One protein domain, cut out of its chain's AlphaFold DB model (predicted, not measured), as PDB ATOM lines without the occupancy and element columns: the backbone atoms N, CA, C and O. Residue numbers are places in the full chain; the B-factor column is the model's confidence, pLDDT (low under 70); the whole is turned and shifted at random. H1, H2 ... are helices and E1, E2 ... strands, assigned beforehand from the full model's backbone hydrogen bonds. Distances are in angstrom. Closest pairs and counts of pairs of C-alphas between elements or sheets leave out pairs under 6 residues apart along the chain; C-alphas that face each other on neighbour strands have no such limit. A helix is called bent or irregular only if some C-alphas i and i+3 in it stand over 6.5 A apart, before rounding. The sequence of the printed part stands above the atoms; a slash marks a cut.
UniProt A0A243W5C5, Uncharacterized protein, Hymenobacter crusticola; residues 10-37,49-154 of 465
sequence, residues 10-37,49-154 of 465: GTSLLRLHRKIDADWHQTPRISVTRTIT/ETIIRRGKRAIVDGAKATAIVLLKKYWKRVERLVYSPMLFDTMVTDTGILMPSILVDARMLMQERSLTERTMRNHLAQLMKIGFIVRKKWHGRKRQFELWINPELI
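What this domain is: This is residues 10 to 37 and 49 to 154 of the 465 residues of an uncharacterized protein of Hymenobacter crusticola (UniProt A0A243W5C5). What shape is this? A small three-stranded sheet, E3, E5 and E4, has the long helix H2 crossing it and H5 packed over E4, while a two-stranded arm, E1 and E2, reaches far out from this body. H1 leads into the arm, and at the other end residues 82 to 87 stick out. What is it built of? The printed part has 134 residues, with five named helices and five named strands in the order H1 E1 E2 H2 H3 E3 H4 H5 E4 E5; the class is mixed, and both sheets are antiparallel. The whole is loose, with a radius of gyration of the C-alphas of 18.2 A and spans of 72 by 32 by 26 A.

How they stand to each other: What do the first elements meet? H1, residues 10 to 26, only just touches the hub H2, residues 61 to 82, with 3 pairs of C-alphas within 8 A, the closest being Leu 13 and Ile 68 at 6.9 A. E1, residues 29 to 36, and E2, residues 49 to 54, are antiparallel neighbours, with N 30 and O 53 2.8 A apart. H3, residues 85 to 91, touches H2 only at the corner, and only just, with 3 pairs within 8 A; its closest C-alphas are Leu 81 and Leu 87, 6.1 A. How is the larger sheet made? Its order is E3, residues 102 to 105, then E5, residues 144 to 149, then E4, residues 133 to 138; N 102 and O 147 are 2.9 A apart, and N 134 and O 148 2.8 A. E4 and E5 form a hairpin. E3, H4 of residues 106 to 113, H5 of residues 117 to 129, and E4 make a split strand-helix-strand unit, two strands running the same way with E5 between them, its crossover right-handed. What is on that sheet? H2 and H5 make two layers with it, helices on one face; H2 runs across the strands at 81 degrees to E5 on the local plane, at a height of 8.9 A. H5 touches H2, closest C-alphas Ala 63 and His 123 at 4.6 A, and H4, Met 110 and Met 120 at 6.4 A. Every O i to N i+4 pair is within hydrogen-bond range in H1, H2, H4 and H5; H3 has 0 of 3, but 3 of 4 O i to N i+3 pairs.

Where its parts are: Where does it start? H1 begins at C-alpha 10 (15.442, -26.128, 46.594) and is 24.6 A long; E1 is 21.4 A. Which elements follow? H2 begins at C-alpha 61 (8.785, -8.747, 47.965) and is 31.3 A long; H5 is 18.6 A, and E5 is 15.9 A, ending at C-alpha 149 (12.036, -18.712, 32.569). H3 is irregular, but only just: C-alphas 86 and 89 are 6.8 A apart.

The domain as a whole: How large is it? The two C-alphas farthest apart, Thr 37 and Met 86, are 73.0 A apart. Is anything missing? Residues 38 to 48 are not printed, and C-alphas 37 and 49 are 10.9 A apart across the cut; of the links printed whole none is long. Where is confidence low? Residues 85, 87 to 97, 141 and 143 have pLDDT under 70; the printed part's mean is 89.3.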
ATOM      1  N   GLY A  10      14.872 -26.921  45.498       95.19
ATOM      2  CA  GLY A  10      15.442 -26.128  46.594       95.19
ATOM      3  C   GLY A  10      16.650 -25.293  46.156       95.19
ATOM      4  O   GLY A  10      16.711 -24.097  46.440       95.19
ATOM      5  N   THR A  11      17.563 -25.888  45.386       96.06
ATOM      6  CA  THR A  11      18.742 -25.208  44.828       96.06
ATOM      7  C   THR A  11      18.346 -24.145  43.809       96.06
ATOM      8  O   THR A  11      18.886 -23.039  43.830       96.06
ATOM      9  N   SER A  12      17.354 -24.444  42.966       96.12
ATOM     10  CA  SER A  12      16.815 -23.496  41.981       96.12
ATOM     11  C   SER A  12      16.219 -22.254  42.658       96.12
ATOM     12  O   SER A  12      16.471 -21.115  42.260       96.12
ATOM     13  N   LEU A  13      15.465 -22.458  43.745       96.31
ATOM     14  CA  LEU A  13      14.929 -21.371  44.564       96.31
ATOM     15  C   LEU A  13      16.051 -20.563  45.224       96.31
ATOM     16  O   LEU A  13      16.010 -19.335  45.196       96.31
ATOM     17  N   LEU A  14      17.074 -21.221  45.773       95.56
ATOM     18  CA  LEU A  14      18.215 -20.532  46.374       95.56
ATOM     19  C   LEU A  14      18.969 -19.665  45.352       95.56
ATOM     20  O   LEU A  14      19.317 -18.526  45.669       95.56
ATOM     21  N   ARG A  15      19.172 -20.159  44.122       96.00
ATOM     22  CA  ARG A  15      19.757 -19.381  43.014       96.00
ATOM     23  C   ARG A  15      18.926 -18.135  42.707       96.00
ATOM     24  O   ARG A  15      19.480 -17.040  42.640       96.00
ATOM     25  N   LEU A  16      17.601 -18.274  42.619       95.94
ATOM     26  CA  LEU A  16      16.692 -17.137  42.452       95.94
ATOM     27  C   LEU A  16      16.842 -16.115  43.590       95.94
ATOM     28  O   LEU A  16      16.962 -14.922  43.328       95.94
ATOM     29  N   HIS A  17      16.858 -16.571  44.844       95.94
ATOM     30  CA  HIS A  17      17.030 -15.698  46.006       95.94
ATOM     31  C   HIS A  17      18.349 -14.917  45.945       95.94
ATOM     32  O   HIS A  17      18.325 -13.697  46.083       95.94
ATOM     33  N   ARG A  18      19.467 -15.594  45.653       95.62
ATOM     34  CA  ARG A  18      20.786 -14.960  45.512       95.62
ATOM     35  C   ARG A  18      20.820 -13.929  44.388       95.62
ATOM     36  O   ARG A  18      21.355 -12.849  44.600       95.62
ATOM     37  N   LYS A  19      20.215 -14.226  43.232       95.12
ATOM     38  CA  LYS A  19      20.136 -13.288  42.099       95.12
ATOM     39  C   LYS A  19      19.365 -12.017  42.473       95.12
ATOM     40  O   LYS A  19      19.847 -10.914  42.254       95.12
ATOM     41  N   ILE A  20      18.209 -12.173  43.122       94.50
ATOM     42  CA  ILE A  20      17.393 -11.043  43.599       94.50
ATOM     43  C   ILE A  20      18.141 -10.208  44.644       94.50
ATOM     44  O   ILE A  20      18.066  -8.978  44.630       94.50
ATOM     45  N   ASP A  21      18.839 -10.865  45.568       92.69
ATOM     46  CA  ASP A  21      19.575 -10.173  46.618       92.69
ATOM     47  C   ASP A  21      20.814  -9.457  46.035       92.69
ATOM     48  O   ASP A  21      21.088  -8.320  46.418       92.69
ATOM     49  N   ALA A  22      21.499 -10.039  45.043       93.25
ATOM     50  CA  ALA A  22      22.591  -9.390  44.313       93.25
ATOM     51  C   ALA A  22      22.130  -8.098  43.611       93.25
ATOM     52  O   ALA A  22      22.732  -7.044  43.830       93.25
ATOM     53  N   ASP A  23      21.012  -8.136  42.879       92.19
ATOM     54  CA  ASP A  23      20.402  -6.943  42.264       92.19
ATOM     55  C   ASP A  23      20.048  -5.875  43.317       92.19
ATOM     56  O   ASP A  23      20.185  -4.664  43.104       92.19
ATOM     57  N   TRP A  24      19.608  -6.308  44.502       89.44
ATOM     58  CA  TRP A  24      19.326  -5.398  45.609       89.44
ATOM     59  C   TRP A  24      20.589  -4.742  46.180       89.44
ATOM     60  O   TRP A  24      20.553  -3.576  46.582       89.44
ATOM     61  N   HIS A  25      21.711  -5.458  46.209       90.81
ATOM     62  CA  HIS A  25      22.995  -4.905  46.634       90.81
ATOM     63  C   HIS A  25      23.594  -3.930  45.612       90.81
ATOM     64  O   HIS A  25      24.259  -2.984  46.028       90.81
ATOM     65  N   GLN A  26      23.291  -4.095  44.322       91.56
ATOM     66  CA  GLN A  26      23.683  -3.162  43.258       91.56
ATOM     67  C   GLN A  26      22.841  -1.874  43.228       91.56
ATOM     68  O   GLN A  26      23.207  -0.906  42.564       91.56
ATOM     69  N   THR A  27      21.708  -1.829  43.940       89.94
ATOM     70  CA  THR A  27      20.840  -0.644  43.944       89.94
ATOM     71  C   THR A  27      21.560   0.544  44.607       89.94
ATOM     72  O   THR A  27      21.969   0.427  45.769       89.94
ATOM     73  N   PRO A  28      21.687   1.705  43.929       90.81
ATOM     74  CA  PRO A  28      22.427   2.845  44.459       90.81
ATOM     75  C   PRO A  28      21.822   3.354  45.773       90.81
ATOM     76  O   PRO A  28      20.601   3.341  45.992       90.81
ATOM     77  N   ARG A  29      22.697   3.802  46.677       92.75
ATOM     78  CA  ARG A  29      22.299   4.462  47.924       92.75
ATOM     79  C   ARG A  29      21.914   5.909  47.613       92.75
ATOM     80  O   ARG A  29      22.612   6.586  46.873       92.75
ATOM     81  N   ILE A  30      20.808   6.365  48.186       94.06
ATOM     82  CA  ILE A  30      20.302   7.730  48.065       94.06
ATOM     83  C   ILE A  30      20.536   8.423  49.408       94.06
ATOM     84  O   ILE A  30      19.978   8.023  50.434       94.06
ATOM     85  N   SER A  31      21.373   9.458  49.415       93.12
ATOM     86  CA  SER A  31      21.518  10.358  50.557       93.12
ATOM     87  C   SER A  31      20.371  11.363  50.552       93.12
ATOM     88  O   SER A  31      20.254  12.168  49.631       93.12
ATOM     89  N   VAL A  32      19.514  11.313  51.570       94.12
ATOM     90  CA  VAL A  32      18.440  12.291  51.768       94.12
ATOM     91  C   VAL A  32      18.824  13.180  52.938       94.12
ATOM     92  O   VAL A  32      18.787  12.752  54.093       94.12
ATOM     93  N   THR A  33      19.200  14.416  52.635       93.88
ATOM     94  CA  THR A  33      19.398  15.473  53.628       93.88
ATOM     95  C   THR A  33      18.040  16.005  54.058       93.88
ATOM     96  O   THR A  33      17.265  16.477  53.224       93.88
ATOM     97  N   ARG A  34      17.731  15.930  55.353       91.56
ATOM     98  CA  ARG A  34      16.564  16.599  55.933       91.56
ATOM     99  C   ARG A  34      17.024  17.628  56.953       91.56
ATOM    100  O   ARG A  34      17.901  17.346  57.765       91.56
ATOM    101  N   THR A  35      16.391  18.790  56.937       92.56
ATOM    102  CA  THR A  35      16.623  19.833  57.936       92.56
ATOM    103  C   THR A  35      15.495  19.776  58.953       92.56
ATOM    104  O   THR A  35      14.325  19.924  58.598       92.56
ATOM    105  N   ILE A  36      15.830  19.501  60.211       89.31
ATOM    106  CA  ILE A  36      14.871  19.460  61.313       89.31
ATOM    107  C   ILE A  36      14.839  20.849  61.941       89.31
ATOM    108  O   ILE A  36      15.808  21.286  62.554       89.31
ATOM    109  N   THR A  37      13.716  21.544  61.774       88.38
ATOM    110  CA  THR A  37      13.531  22.930  62.233       88.38
ATOM    111  C   THR A  37      12.652  23.046  63.478       88.38
ATOM    112  O   THR A  37      12.517  24.138  64.020       88.38
ATOM    113  N   GLU A  49      20.345  16.654  59.137       92.81
ATOM    114  CA  GLU A  49      20.674  15.228  59.194       92.81
ATOM    115  C   GLU A  49      20.712  14.644  57.775       92.81
ATOM    116  O   GLU A  49      19.721  14.700  57.039       92.81
ATOM    117  N   THR A  50      21.829  14.018  57.398       93.50
ATOM    118  CA  THR A  50      21.922  13.244  56.151       93.50
ATOM    119  C   THR A  50      21.578  11.790  56.429       93.50
ATOM    120  O   THR A  50      22.364  11.059  57.028       93.50
ATOM    121  N   ILE A  51      20.408  11.336  55.979       91.88
ATOM    122  CA  ILE A  51      20.022   9.929  56.089       91.88
ATOM    123  C   ILE A  51      20.383   9.219  54.791       91.88
ATOM    124  O   ILE A  51      19.780   9.454  53.744       91.88
ATOM    125  N   ILE A  52      21.331   8.288  54.868       89.75
ATOM    126  CA  ILE A  52      21.636   7.383  53.761       89.75
ATOM    127  C   ILE A  52      20.574   6.280  53.752       89.75
ATOM    128  O   ILE A  52      20.545   5.418  54.630       89.75
ATOM    129  N   ARG A  53      19.682   6.298  52.760       89.62
ATOM    130  CA  ARG A  53      18.700   5.229  52.526       89.62
ATOM    131  C   ARG A  53      19.068   4.488  51.250       89.62
ATOM    132  O   ARG A  53      19.606   5.067  50.314       89.62
ATOM    133  N   ARG A  54      18.785   3.190  51.173       85.12
ATOM    134  CA  ARG A  54      18.867   2.495  49.880       85.12
ATOM    135  C   ARG A  54      17.738   2.984  48.976       85.12
ATOM    136  O   ARG A  54      16.648   3.279  49.470       85.12
ATOM    137  N   GLY A  55      18.008   3.071  47.674       89.06
ATOM    138  CA  GLY A  55      16.989   3.390  46.684       89.06
ATOM    139  C   GLY A  55      15.833   2.387  46.668       89.06
ATOM    140  O   GLY A  55      15.817   1.380  47.381       89.06
ATOM    141  N   LYS A  56      14.826   2.670  45.841       89.56
ATOM    142  CA  LYS A  56      13.681   1.772  45.665       89.56
ATOM    143  C   LYS A  56      14.162   0.408  45.156       89.56
ATOM    144  O   LYS A  56      14.889   0.351  44.169       89.56
ATOM    145  N   ARG A  57      13.717  -0.679  45.802       90.56
ATOM    146  CA  ARG A  57      13.983  -2.060  45.356       90.56
ATOM    147  C   ARG A  57      13.605  -2.223  43.886       90.56
ATOM    148  O   ARG A  57      12.488  -1.866  43.507       90.56
ATOM    149  N   ALA A  58      14.504  -2.809  43.093       91.69
ATOM    150  CA  ALA A  58      14.200  -3.208  41.718       91.69
ATOM    151  C   ALA A  58      13.033  -4.214  41.674       91.69
ATOM    152  O   ALA A  58      12.179  -4.140  40.790       91.69
ATOM    153  N   ILE A  59      12.965  -5.094  42.679       95.38
ATOM    154  CA  ILE A  59      11.940  -6.126  42.835       95.38
ATOM    155  C   ILE A  59      11.277  -5.966  44.200       95.38
ATOM    156  O   ILE A  59      11.940  -5.992  45.236       95.38
ATOM    157  N   VAL A  60       9.954  -5.829  44.219       95.81
ATOM    158  CA  VAL A  60       9.198  -5.831  45.479       95.81
ATOM    159  C   VAL A  60       9.048  -7.255  46.020       95.81
ATOM    160  O   VAL A  60       8.984  -8.214  45.251       95.81
ATOM    161  N   ASP A  61       8.903  -7.417  47.336       95.31
ATOM    162  CA  ASP A  61       8.785  -8.747  47.965       95.31
ATOM    163  C   ASP A  61       7.596  -9.554  47.411       95.31
ATOM    164  O   ASP A  61       7.659 -10.776  47.260       95.31
ATOM    165  N   GLY A  62       6.529  -8.859  47.000       96.56
ATOM    166  CA  GLY A  62       5.408  -9.460  46.281       96.56
ATOM    167  C   GLY A  62       5.810 -10.098  44.945       96.56
ATOM    168  O   GLY A  62       5.344 -11.196  44.637       96.56
ATOM    169  N   ALA A  63       6.685  -9.450  44.171       96.94
ATOM    170  CA  ALA A  63       7.178  -9.953  42.891       96.94
ATOM    171  C   ALA A  63       8.142 -11.131  43.088       96.94
ATOM    172  O   ALA A  63       8.040 -12.118  42.362       96.94
ATOM    173  N   LYS A  64       8.981 -11.092  44.134       96.94
ATOM    174  CA  LYS A  64       9.809 -12.232  44.575       96.94
ATOM    175  C   LYS A  64       8.947 -13.463  44.865       96.94
ATOM    176  O   LYS A  64       9.217 -14.550  44.362       96.94
ATOM    177  N   ALA A  65       7.848 -13.292  45.595       96.81
ATOM    178  CA  ALA A  65       6.929 -14.390  45.871       96.81
ATOM    179  C   ALA A  65       6.173 -14.885  44.617       96.81
ATOM    180  O   ALA A  65       5.940 -16.086  44.481       96.81
ATOM    181  N   THR A  66       5.835 -13.999  43.672       97.38
ATOM    182  CA  THR A  66       5.309 -14.402  42.354       97.38
ATOM    183  C   THR A  66       6.336 -15.227  41.566       97.38
ATOM    184  O   THR A  66       5.965 -16.251  40.993       97.38
ATOM    185  N   ALA A  67       7.618 -14.846  41.579       97.50
ATOM    186  CA  ALA A  67       8.687 -15.597  40.915       97.50
ATOM    187  C   ALA A  67       8.840 -17.012  41.479       97.50
ATOM    188  O   ALA A  67       8.968 -17.959  40.712       97.50
ATOM    189  N   ILE A  68       8.740 -17.178  42.802       97.19
ATOM    190  CA  ILE A  68       8.780 -18.495  43.457       97.19
ATOM    191  C   ILE A  68       7.648 -19.399  42.953       97.19
ATOM    192  O   ILE A  68       7.880 -20.570  42.652       97.19
ATOM    193  N   VAL A  69       6.422 -18.876  42.843       96.88
ATOM    194  CA  VAL A  69       5.273 -19.646  42.331       96.88
ATOM    195  C   VAL A  69       5.481 -20.036  40.867       96.88
ATOM    196  O   VAL A  69       5.277 -21.196  40.507       96.88
ATOM    197  N   LEU A  70       5.938 -19.096  40.036       96.88
ATOM    198  CA  LEU A  70       6.235 -19.358  38.628       96.88
ATOM    199  C   LEU A  70       7.347 -20.398  38.465       96.88
ATOM    200  O   LEU A  70       7.179 -21.335  37.692       96.88
ATOM    201  N   LEU A  71       8.430 -20.288  39.237       97.12
ATOM    202  CA  LEU A  71       9.551 -21.224  39.196       97.12
ATOM    203  C   LEU A  71       9.115 -22.639  39.590       97.12
ATOM    204  O   LEU A  71       9.477 -23.590  38.912       97.12
ATOM    205  N   LYS A  72       8.270 -22.793  40.619       96.50
ATOM    206  CA  LYS A  72       7.709 -24.103  41.000       96.50
ATOM    207  C   LYS A  72       6.864 -24.721  39.884       96.50
ATOM    208  O   LYS A  72       6.989 -25.911  39.608       96.50
ATOM    209  N   LYS A  73       5.996 -23.925  39.249       95.44
ATOM    210  CA  LYS A  73       5.152 -24.379  38.130       95.44
ATOM    211  C   LYS A  73       5.991 -24.779  36.920       95.44
ATOM    212  O   LYS A  73       5.731 -25.812  36.309       95.44
ATOM    213  N   TYR A  74       7.006 -23.979  36.616       95.25
ATOM    214  CA  TYR A  74       7.940 -24.226  35.532       95.25
ATOM    215  C   TYR A  74       8.780 -25.475  35.766       95.25
ATOM    216  O   TYR A  74       8.819 -26.346  34.908       95.25
ATOM    217  N   TRP A  75       9.361 -25.621  36.955       95.06
ATOM    218  CA  TRP A  75      10.162 -26.784  37.322       95.06
ATOM    219  C   TRP A  75       9.364 -28.088  37.162       95.06
ATOM    220  O   TRP A  75       9.804 -28.983  36.453       95.06
ATOM    221  N   LYS A  76       8.121 -28.141  37.668       94.50
ATOM    222  CA  LYS A  76       7.209 -29.288  37.464       94.50
ATOM    223  C   LYS A  76       6.857 -29.551  35.997       94.50
ATOM    224  O   LYS A  76       6.448 -30.654  35.639       94.50
ATOM    225  N   ARG A  77       6.880 -28.526  35.141       92.19
ATOM    226  CA  ARG A  77       6.642 -28.689  33.700       92.19
ATOM    227  C   ARG A  77       7.865 -29.304  33.028       92.19
ATOM    228  O   ARG A  77       7.682 -30.240  32.261       92.19
ATOM    229  N   VAL A  78       9.062 -28.809  33.342       91.50
ATOM    230  CA  VAL A  78      10.330 -29.344  32.823       91.50
ATOM    231  C   VAL A  78      10.529 -30.785  33.286       91.50
ATOM    232  O   VAL A  78      10.756 -31.650  32.455       91.50
ATOM    233  N   GLU A  79      10.341 -31.065  34.576       92.31
ATOM    234  CA  GLU A  79      10.452 -32.408  35.157       92.31
ATOM    235  C   GLU A  79       9.564 -33.426  34.423       92.31
ATOM    236  O   GLU A  79      10.046 -34.450  33.949       92.31
ATOM    237  N   ARG A  80       8.275 -33.109  34.233       90.38
ATOM    238  CA  ARG A  80       7.346 -33.976  33.488       90.38
ATOM    239  C   ARG A  80       7.804 -34.262  32.061       90.38
ATOM    240  O   ARG A  80       7.557 -35.353  31.558       90.38
ATOM    241  N   LEU A  81       8.422 -33.281  31.409       87.50
ATOM    242  CA  LEU A  81       8.915 -33.448  30.050       87.50
ATOM    243  C   LEU A  81      10.208 -34.268  30.009       87.50
ATOM    244  O   LEU A  81      10.348 -35.096  29.119       87.50
ATOM    245  N   VAL A  82      11.099 -34.109  30.994       86.56
ATOM    246  CA  VAL A  82      12.305 -34.944  31.127       86.56
ATOM    247  C   VAL A  82      11.941 -36.415  31.328       86.56
ATOM    248  O   VAL A  82      12.563 -37.283  30.727       86.56
ATOM    249  N   TYR A  83      10.885 -36.708  32.091       85.38
ATOM    250  CA  TYR A  83      10.395 -38.080  32.270       85.38
ATOM    251  C   TYR A  83       9.573 -38.631  31.091       85.38
ATOM    252  O   TYR A  83       9.258 -39.818  31.082       85.38
ATOM    253  N   SER A  84       9.222 -37.804  30.101       85.94
ATOM    254  CA  SER A  84       8.410 -38.205  28.944       85.94
ATOM    255  C   SER A  84       9.244 -38.116  27.655       85.94
ATOM    256  O   SER A  84       9.153 -37.107  26.953       85.94
ATOM    257  N   PRO A  85      10.041 -39.145  27.303       69.69
ATOM    258  CA  PRO A  85      11.010 -39.076  26.202       69.69
ATOM    259  C   PRO A  85      10.394 -38.725  24.837       69.69
ATOM    260  O   PRO A  85      11.041 -38.064  24.033       69.69
ATOM    261  N   MET A  86       9.121 -39.060  24.593       75.25
ATOM    262  CA  MET A  86       8.431 -38.691  23.346       75.25
ATOM    263  C   MET A  86       8.120 -37.195  23.200       75.25
ATOM    264  O   MET A  86       7.857 -36.731  22.097       75.25
ATOM    265  N   LEU A  87       8.134 -36.419  24.286       68.19
ATOM    266  CA  LEU A  87       7.864 -34.977  24.235       68.19
ATOM    267  C   LEU A  87       9.144 -34.146  24.088       68.19
ATOM    268  O   LEU A  87       9.064 -32.927  23.932       68.19
ATOM    269  N   PHE A  88      10.316 -34.781  24.128       67.19
ATOM    270  CA  PHE A  88      11.595 -34.080  24.107       67.19
ATOM    271  C   PHE A  88      11.899 -33.444  22.744       67.19
ATOM    272  O   PHE A  88      12.383 -32.317  22.702       67.19
ATOM    273  N   ASP A  89      11.503 -34.086  21.639       61.44
ATOM    274  CA  ASP A  89      11.664 -33.528  20.283       61.44
ATOM    275  C   ASP A  89      10.856 -32.238  20.074       61.44
ATOM    276  O   ASP A  89      11.215 -31.394  19.258       61.44
ATOM    277  N   THR A  90       9.811 -32.011  20.880       61.19
ATOM    278  CA  THR A  90       9.039 -30.755  20.858       61.19
ATOM    279  C   THR A  90       9.689 -29.609  21.649       61.19
ATOM    280  O   THR A  90       9.146 -28.505  21.683       61.19
ATOM    281  N   MET A  91      10.843 -29.834  22.297       59.78
ATOM    282  CA  MET A  91      11.562 -28.804  23.066       59.78
ATOM    283  C   MET A  91      12.417 -27.863  22.219       59.78
ATOM    284  O   MET A  91      12.858 -26.827  22.727       59.78
ATOM    285  N   VAL A  92      12.643 -28.178  20.943       58.44
ATOM    286  CA  VAL A  92      13.304 -27.254  20.018       58.44
ATOM    287  C   VAL A  92      12.290 -26.185  19.625       58.44
ATOM    288  O   VAL A  92      11.512 -26.334  18.690       58.44
ATOM    289  N   THR A  93      12.248 -25.107  20.403       54.91
ATOM    290  CA  THR A  93      11.461 -23.926  20.039       54.91
ATOM    291  C   THR A  93      12.136 -23.182  18.885       54.91
ATOM    292  O   THR A  93      13.362 -23.193  18.787       54.91
ATOM    293  N   ASP A  94      11.359 -22.440  18.087       50.56
ATOM    294  CA  ASP A  94      11.816 -21.576  16.974       50.56
ATOM    295  C   ASP A  94      12.963 -20.605  17.339       50.56
ATOM    296  O   ASP A  94      13.552 -19.956  16.481       50.56
ATOM    297  N   THR A  95      13.257 -20.456  18.631       54.09
ATOM    298  CA  THR A  95      14.299 -19.585  19.180       54.09
ATOM    299  C   THR A  95      15.635 -20.268  19.465       54.09
ATOM    300  O   THR A  95      16.533 -19.608  19.978       54.09
ATOM    301  N   GLY A  96      15.779 -21.573  19.212       61.12
ATOM    302  CA  GLY A  96      17.011 -22.323  19.505       61.12
ATOM    303  C   GLY A  96      17.290 -22.535  21.001       61.12
ATOM    304  O   GLY A  96      18.259 -23.194  21.365       61.12
ATOM    305  N   ILE A  97      16.434 -22.014  21.888       58.66
ATOM    306  CA  ILE A  97      16.500 -22.248  23.333       58.66
ATOM    307  C   ILE A  97      15.751 -23.550  23.631       58.66
ATOM    308  O   ILE A  97      14.539 -23.636  23.426       58.66
ATOM    309  N   LEU A  98      16.474 -24.539  24.158       72.00
ATOM    310  CA  LEU A  98      16.019 -25.914  24.422       72.00
ATOM    311  C   LEU A  98      15.006 -26.044  25.582       72.00
ATOM    312  O   LEU A  98      14.806 -27.130  26.119       72.00
ATOM    313  N   MET A  99      14.418 -24.941  26.050       80.44
ATOM    314  CA  MET A  99      13.638 -24.932  27.285       80.44
ATOM    315  C   MET A  99      12.153 -24.679  27.028       80.44
ATOM    316  O   MET A  99      11.797 -23.758  26.286       80.44
ATOM    317  N   PRO A 100      11.263 -25.445  27.683       88.88
ATOM    318  CA  PRO A 100       9.831 -25.363  27.436       88.88
ATOM    319  C   PRO A 100       9.268 -24.020  27.901       88.88
ATOM    320  O   PRO A 100       9.743 -23.426  28.871       88.88
ATOM    321  N   SER A 101       8.209 -23.553  27.247       91.75
ATOM    322  CA  SER A 101       7.398 -22.451  27.760       91.75
ATOM    323  C   SER A 101       6.414 -22.960  28.822       91.75
ATOM    324  O   SER A 101       6.044 -24.139  28.864       91.75
ATOM    325  N   ILE A 102       5.965 -22.061  29.700       92.94
ATOM    326  CA  ILE A 102       4.770 -22.291  30.518       92.94
ATOM    327  C   ILE A 102       3.649 -21.375  30.064       92.94
ATOM    328  O   ILE A 102       3.810 -20.157  30.005       92.94
ATOM    329  N   LEU A 103       2.489 -21.967  29.798       92.50
ATOM    330  CA  LEU A 103       1.264 -21.221  29.570       92.50
ATOM    331  C   LEU A 103       0.669 -20.835  30.924       92.50
ATOM    332  O   LEU A 103       0.393 -21.687  31.772       92.50
ATOM    333  N   VAL A 104       0.511 -19.534  31.145       92.19
ATOM    334  CA  VAL A 104       0.010 -18.979  32.401       92.19
ATOM    335  C   VAL A 104      -1.156 -18.047  32.105       92.19
ATOM    336  O   VAL A 104      -1.058 -17.144  31.275       92.19
ATOM    337  N   ASP A 105      -2.263 -18.246  32.820       90.62
ATOM    338  CA  ASP A 105      -3.361 -17.282  32.867       90.62
ATOM    339  C   ASP A 105      -3.093 -16.250  33.970       90.62
ATOM    340  O   ASP A 105      -2.895 -16.593  35.144       90.62
ATOM    341  N   ALA A 106      -3.120 -14.968  33.592       84.50
ATOM    342  CA  ALA A 106      -3.018 -13.847  34.518       84.50
ATOM    343  C   ALA A 106      -4.010 -13.967  35.684       84.50
ATOM    344  O   ALA A 106      -3.644 -13.702  36.828       84.50
ATOM    345  N   ARG A 107      -5.259 -14.367  35.403       88.06
ATOM    346  CA  ARG A 107      -6.342 -14.434  36.394       88.06
ATOM    347  C   ARG A 107      -6.108 -15.539  37.412       88.06
ATOM    348  O   ARG A 107      -6.238 -15.289  38.607       88.06
ATOM    349  N   MET A 108      -5.702 -16.725  36.960       89.69
ATOM    350  CA  MET A 108      -5.355 -17.822  37.866       89.69
ATOM    351  C   MET A 108      -4.176 -17.444  38.763       89.69
ATOM    352  O   MET A 108      -4.222 -17.655  39.973       89.69
ATOM    353  N   LEU A 109      -3.138 -16.822  38.192       92.12
ATOM    354  CA  LEU A 109      -1.972 -16.388  38.962       92.12
ATOM    355  C   LEU A 109      -2.330 -15.287  39.976       92.12
ATOM    356  O   LEU A 109      -1.780 -15.249  41.076       92.12
ATOM    357  N   MET A 110      -3.257 -14.390  39.625       93.69
ATOM    358  CA  MET A 110      -3.794 -13.371  40.532       93.69
ATOM    359  C   MET A 110      -4.561 -13.985  41.698       93.69
ATOM    360  O   MET A 110      -4.327 -13.583  42.834       93.69
ATOM    361  N   GLN A 111      -5.456 -14.938  41.423       93.56
ATOM    362  CA  GLN A 111      -6.252 -15.624  42.443       93.56
ATOM    363  C   GLN A 111      -5.354 -16.400  43.408       93.56
ATOM    364  O   GLN A 111      -5.508 -16.277  44.617       93.56
ATOM    365  N   GLU A 112      -4.350 -17.111  42.890       94.12
ATOM    366  CA  GLU A 112      -3.385 -17.863  43.701       94.12
ATOM    367  C   GLU A 112      -2.546 -16.961  44.621       94.12
ATOM    368  O   GLU A 112      -2.137 -17.370  45.707       94.12
ATOM    369  N   ARG A 113      -2.281 -15.717  44.202       95.44
ATOM    370  CA  ARG A 113      -1.520 -14.738  44.993       95.44
ATOM    371  C   ARG A 113      -2.399 -13.753  45.770       95.44
ATOM    372  O   ARG A 113      -1.842 -12.935  46.501       95.44
ATOM    373  N   SER A 114      -3.722 -13.800  45.609       94.69
ATOM    374  CA  SER A 114      -4.673 -12.793  46.105       94.69
ATOM    375  C   SER A 114      -4.293 -11.353  45.715       94.69
ATOM    376  O   SER A 114      -4.338 -10.438  46.535       94.69
ATOM    377  N   LEU A 115      -3.875 -11.146  44.460       96.06
ATOM    378  CA  LEU A 115      -3.416  -9.851  43.937       96.06
ATOM    379  C   LEU A 115      -4.358  -9.292  42.869       96.06
ATOM    380  O   LEU A 115      -5.010 -10.031  42.136       96.06
ATOM    381  N   THR A 116      -4.363  -7.967  42.716       95.75
ATOM    382  CA  THR A 116      -5.048  -7.310  41.596       95.75
ATOM    383  C   THR A 116      -4.287  -7.510  40.283       95.75
ATOM    384  O   THR A 116      -3.078  -7.766  40.259       95.75
ATOM    385  N   GLU A 117      -4.987  -7.337  39.162       92.31
ATOM    386  CA  GLU A 117      -4.410  -7.523  37.827       92.31
ATOM    387  C   GLU A 117      -3.264  -6.554  37.550       92.31
ATOM    388  O   GLU A 117      -2.216  -6.944  37.032       92.31
ATOM    389  N   ARG A 118      -3.435  -5.292  37.956       94.75
ATOM    390  CA  ARG A 118      -2.404  -4.262  37.829       94.75
ATOM    391  C   ARG A 118      -1.134  -4.652  38.585       94.75
ATOM    392  O   ARG A 118      -0.045  -4.552  38.027       94.75
ATOM    393  N   THR A 119      -1.268  -5.139  39.818       96.75
ATOM    394  CA  THR A 119      -0.125  -5.580  40.626       96.75
ATOM    395  C   THR A 119       0.581  -6.775  39.992       96.75
ATOM    396  O   THR A 119       1.807  -6.784  39.918       96.75
ATOM    397  N   MET A 120      -0.168  -7.738  39.445       95.94
ATOM    398  CA  MET A 120       0.426  -8.883  38.752       95.94
ATOM    399  C   MET A 120       1.218  -8.467  37.505       95.94
ATOM    400  O   MET A 120       2.341  -8.926  37.306       95.94
ATOM    401  N   ARG A 121       0.680  -7.554  36.685       93.69
ATOM    402  CA  ARG A 121       1.407  -7.014  35.521       93.69
ATOM    403  C   ARG A 121       2.694  -6.302  35.942       93.69
ATOM    404  O   ARG A 121       3.728  -6.524  35.320       93.69
ATOM    405  N   ASN A 122       2.646  -5.521  37.024       96.19
ATOM    406  CA  ASN A 122       3.829  -4.866  37.587       96.19
ATOM    407  C   ASN A 122       4.873  -5.884  38.068       96.19
ATOM    408  O   ASN A 122       6.060  -5.691  37.818       96.19
ATOM    409  N   HIS A 123       4.451  -6.974  38.721       96.94
ATOM    410  CA  HIS A 123       5.362  -8.046  39.127       96.94
ATOM    411  C   HIS A 123       6.033  -8.682  37.905       96.94
ATOM    412  O   HIS A 123       7.253  -8.778  37.874       96.94
ATOM    413  N   LEU A 124       5.271  -9.053  36.871       96.31
ATOM    414  CA  LEU A 124       5.837  -9.647  35.653       96.31
ATOM    415  C   LEU A 124       6.825  -8.707  34.949       96.31
ATOM    416  O   LEU A 124       7.866  -9.167  34.494       96.31
ATOM    417  N   ALA A 125       6.543  -7.402  34.904       96.31
ATOM    418  CA  ALA A 125       7.465  -6.416  34.340       96.31
ATOM    419  C   ALA A 125       8.779  -6.323  35.136       96.31
ATOM    420  O   ALA A 125       9.854  -6.294  34.541       96.31
ATOM    421  N   GLN A 126       8.714  -6.341  36.475       96.31
ATOM    422  CA  GLN A 126       9.913  -6.397  37.325       96.31
ATOM    423  C   GLN A 126      10.713  -7.682  37.084       96.31
ATOM    424  O   GLN A 126      11.933  -7.634  36.977       96.31
ATOM    425  N   LEU A 127      10.029  -8.820  36.938       97.12
ATOM    426  CA  LEU A 127      10.659 -10.116  36.690       97.12
ATOM    427  C   LEU A 127      11.293 -10.240  35.294       97.12
ATOM    428  O   LEU A 127      12.285 -10.948  35.136       97.12
ATOM    429  N   MET A 128      10.759  -9.543  34.289       96.56
ATOM    430  CA  MET A 128      11.414  -9.416  32.983       96.56
ATOM    431  C   MET A 128      12.664  -8.534  33.072       96.56
ATOM    432  O   MET A 128      13.706  -8.903  32.544       96.56
ATOM    433  N   LYS A 129      12.592  -7.408  33.797       95.44
ATOM    434  CA  LYS A 129      13.717  -6.468  33.944       95.44
ATOM    435  C   LYS A 129      14.969  -7.110  34.557       95.44
ATOM    436  O   LYS A 129      16.073  -6.742  34.184       95.44
ATOM    437  N   ILE A 130      14.794  -8.058  35.477       95.19
ATOM    438  CA  ILE A 130      15.898  -8.753  36.175       95.19
ATOM    439  C   ILE A 130      16.405 -10.000  35.425       95.19
ATOM    440  O   ILE A 130      17.216 -10.767  35.943       95.19
ATOM    441  N   GLY A 131      15.845 -10.289  34.245       95.00
ATOM    442  CA  GLY A 131      16.177 -11.492  33.481       95.00
ATOM    443  C   GLY A 131      15.763 -12.804  34.161       95.00
ATOM    444  O   GLY A 131      16.427 -13.824  33.973       95.00
ATOM    445  N   PHE A 132      14.701 -12.796  34.983       96.44
ATOM    446  CA  PHE A 132      14.054 -14.028  35.464       96.44
ATOM    447  C   PHE A 132      13.143 -14.606  34.377       96.44
ATOM    448  O   PHE A 132      13.182 -15.805  34.105       96.44
ATOM    449  N   ILE A 133      12.347 -13.742  33.737       96.75
ATOM    450  CA  ILE A 133      11.572 -14.069  32.536       96.75
ATOM    451  C   ILE A 133      12.381 -13.601  31.330       96.75
ATOM    452  O   ILE A 133      12.564 -12.400  31.152       96.75
ATOM    453  N   VAL A 134      12.832 -14.542  30.505       95.38
ATOM    454  CA  VAL A 134      13.602 -14.261  29.282       95.38
ATOM    455  C   VAL A 134      12.681 -13.749  28.182       95.38
ATOM    456  O   VAL A 134      12.980 -12.771  27.505       95.38
ATOM    457  N   ARG A 135      11.521 -14.392  28.021       92.94
ATOM    458  CA  ARG A 135      10.557 -14.062  26.970       92.94
ATOM    459  C   ARG A 135       9.134 -14.155  27.494       92.94
ATOM    460  O   ARG A 135       8.821 -14.961  28.373       92.94
ATOM    461  N   LYS A 136       8.263 -13.332  26.916       94.88
ATOM    462  CA  LYS A 136       6.817 -13.356  27.126       94.88
ATOM    463  C   LYS A 136       6.115 -13.251  25.773       94.88
ATOM    464  O   LYS A 136       6.348 -12.286  25.053       94.88
ATOM    465  N   LYS A 137       5.243 -14.208  25.447       93.25
ATOM    466  CA  LYS A 137       4.426 -14.215  24.218       93.25
ATOM    467  C   LYS A 137       2.953 -14.145  24.595       93.25
ATOM    468  O   LYS A 137       2.487 -14.890  25.453       93.25
ATOM    469  N   TRP A 138       2.231 -13.207  23.996       92.00
ATOM    470  CA  TRP A 138       0.810 -12.995  24.256       92.00
ATOM    471  C   TRP A 138      -0.046 -13.768  23.250       92.00
ATOM    472  O   TRP A 138       0.186 -13.649  22.051       92.00
ATOM    473  N   HIS A 139      -1.053 -14.502  23.732       87.75
ATOM    474  CA  HIS A 139      -1.932 -15.348  22.906       87.75
ATOM    475  C   HIS A 139      -3.368 -14.804  22.761       87.75
ATOM    476  O   HIS A 139      -4.290 -15.526  22.394       87.75
ATOM    477  N   GLY A 140      -3.600 -13.514  23.035       84.88
ATOM    478  CA  GLY A 140      -4.871 -12.848  22.715       84.88
ATOM    479  C   GLY A 140      -5.926 -12.808  23.836       84.88
ATOM    480  O   GLY A 140      -5.619 -12.779  25.030       84.88
ATOM    481  N   ARG A 141      -7.213 -12.720  23.443       66.81
ATOM    482  CA  ARG A 141      -8.350 -12.265  24.285       66.81
ATOM    483  C   ARG A 141      -8.586 -13.079  25.565       66.81
ATOM    484  O   ARG A 141      -9.097 -12.527  26.537       66.81
ATOM    485  N   LYS A 142      -8.176 -14.354  25.609       70.44
ATOM    486  CA  LYS A 142      -8.327 -15.228  26.790       70.44
ATOM    487  C   LYS A 142      -7.286 -14.983  27.898       70.44
ATOM    488  O   LYS A 142      -7.256 -15.728  28.866       70.44
ATOM    489  N   ARG A 143      -6.466 -13.926  27.797       63.06
ATOM    490  CA  ARG A 143      -5.473 -13.505  28.811       63.06
ATOM    491  C   ARG A 143      -4.422 -14.561  29.179       63.06
ATOM    492  O   ARG A 143      -3.799 -14.475  30.238       63.06
ATOM    493  N   GLN A 144      -4.189 -15.506  28.276       81.06
ATOM    494  CA  GLN A 144      -3.119 -16.485  28.380       81.06
ATOM    495  C   GLN A 144      -1.850 -15.899  27.757       81.06
ATOM    496  O   GLN A 144      -1.874 -15.334  26.658       81.06
ATOM    497  N   PHE A 145      -0.739 -16.003  28.474       91.38
ATOM    498  CA  PHE A 145       0.580 -15.712  27.932       91.38
ATOM    499  C   PHE A 145       1.516 -16.878  28.209       91.38
ATOM    500  O   PHE A 145       1.408 -17.563  29.225       91.38
ATOM    501  N   GLU A 146       2.450 -17.081  27.295       93.00
ATOM    502  CA  GLU A 146       3.559 -18.000  27.488       93.00
ATOM    503  C   GLU A 146       4.735 -17.248  28.093       93.00
ATOM    504  O   GLU A 146       5.077 -16.145  27.650       93.00
ATOM    505  N   LEU A 147       5.338 -17.844  29.118       95.00
ATOM    506  CA  LEU A 147       6.570 -17.367  29.728       95.00
ATOM    507  C   LEU A 147       7.695 -18.368  29.502       95.00
ATOM    508  O   LEU A 147       7.508 -19.573  29.676       95.00
ATOM    509  N   TRP A 148       8.880 -17.834  29.225       94.75
ATOM    510  CA  TRP A 148      10.138 -18.568  29.254       94.75
ATOM    511  C   TRP A 148      10.934 -18.083  30.458       94.75
ATOM    512  O   TRP A 148      11.234 -16.891  30.568       94.75
ATOM    513  N   ILE A 149      11.223 -18.996  31.384       95.81
ATOM    514  CA  ILE A 149      12.036 -18.712  32.569       95.81
ATOM    515  C   ILE A 149      13.502 -18.959  32.220       95.81
ATOM    516  O   ILE A 149      13.807 -19.838  31.418       95.81
ATOM    517  N   ASN A 150      14.400 -18.167  32.803       94.75
ATOM    518  CA  ASN A 150      15.832 -18.295  32.563       94.75
ATOM    519  C   ASN A 150      16.345 -19.715  32.922       94.75
ATOM    520  O   ASN A 150      16.181 -20.130  34.077       94.75
ATOM    521  N   PRO A 151      16.969 -20.447  31.968       92.44
ATOM    522  CA  PRO A 151      17.495 -21.799  32.183       92.44
ATOM    523  C   PRO A 151      18.531 -21.904  33.299       92.44
ATOM    524  O   PRO A 151      18.556 -22.917  33.994       92.44
ATOM    525  N   GLU A 152      19.348 -20.870  33.506       93.12
ATOM    526  CA  GLU A 152      20.437 -20.842  34.499       93.12
ATOM    527  C   GLU A 152      19.939 -21.112  35.927       93.12
ATOM    528  O   GLU A 152      20.679 -21.543  36.813       93.12
ATOM    529  N   LEU A 153      18.653 -20.849  36.171       94.25
ATOM    530  CA  LEU A 153      18.030 -21.059  37.469       94.25
ATOM    531  C   LEU A 153      17.719 -22.530  37.751       94.25
ATOM    532  O   LEU A 153      17.511 -22.864  38.912       94.25
ATOM    533  N   ILE A 154      17.647 -23.377  36.724       93.38
ATOM    534  CA  ILE A 154      17.114 -24.744  36.819       93.38
ATOM    535  C   ILE A 154      18.119 -25.771  36.328       93.38
ATOM    536  O   ILE A 154      18.207 -26.847  36.908       93.38
TER     537      ILE A 154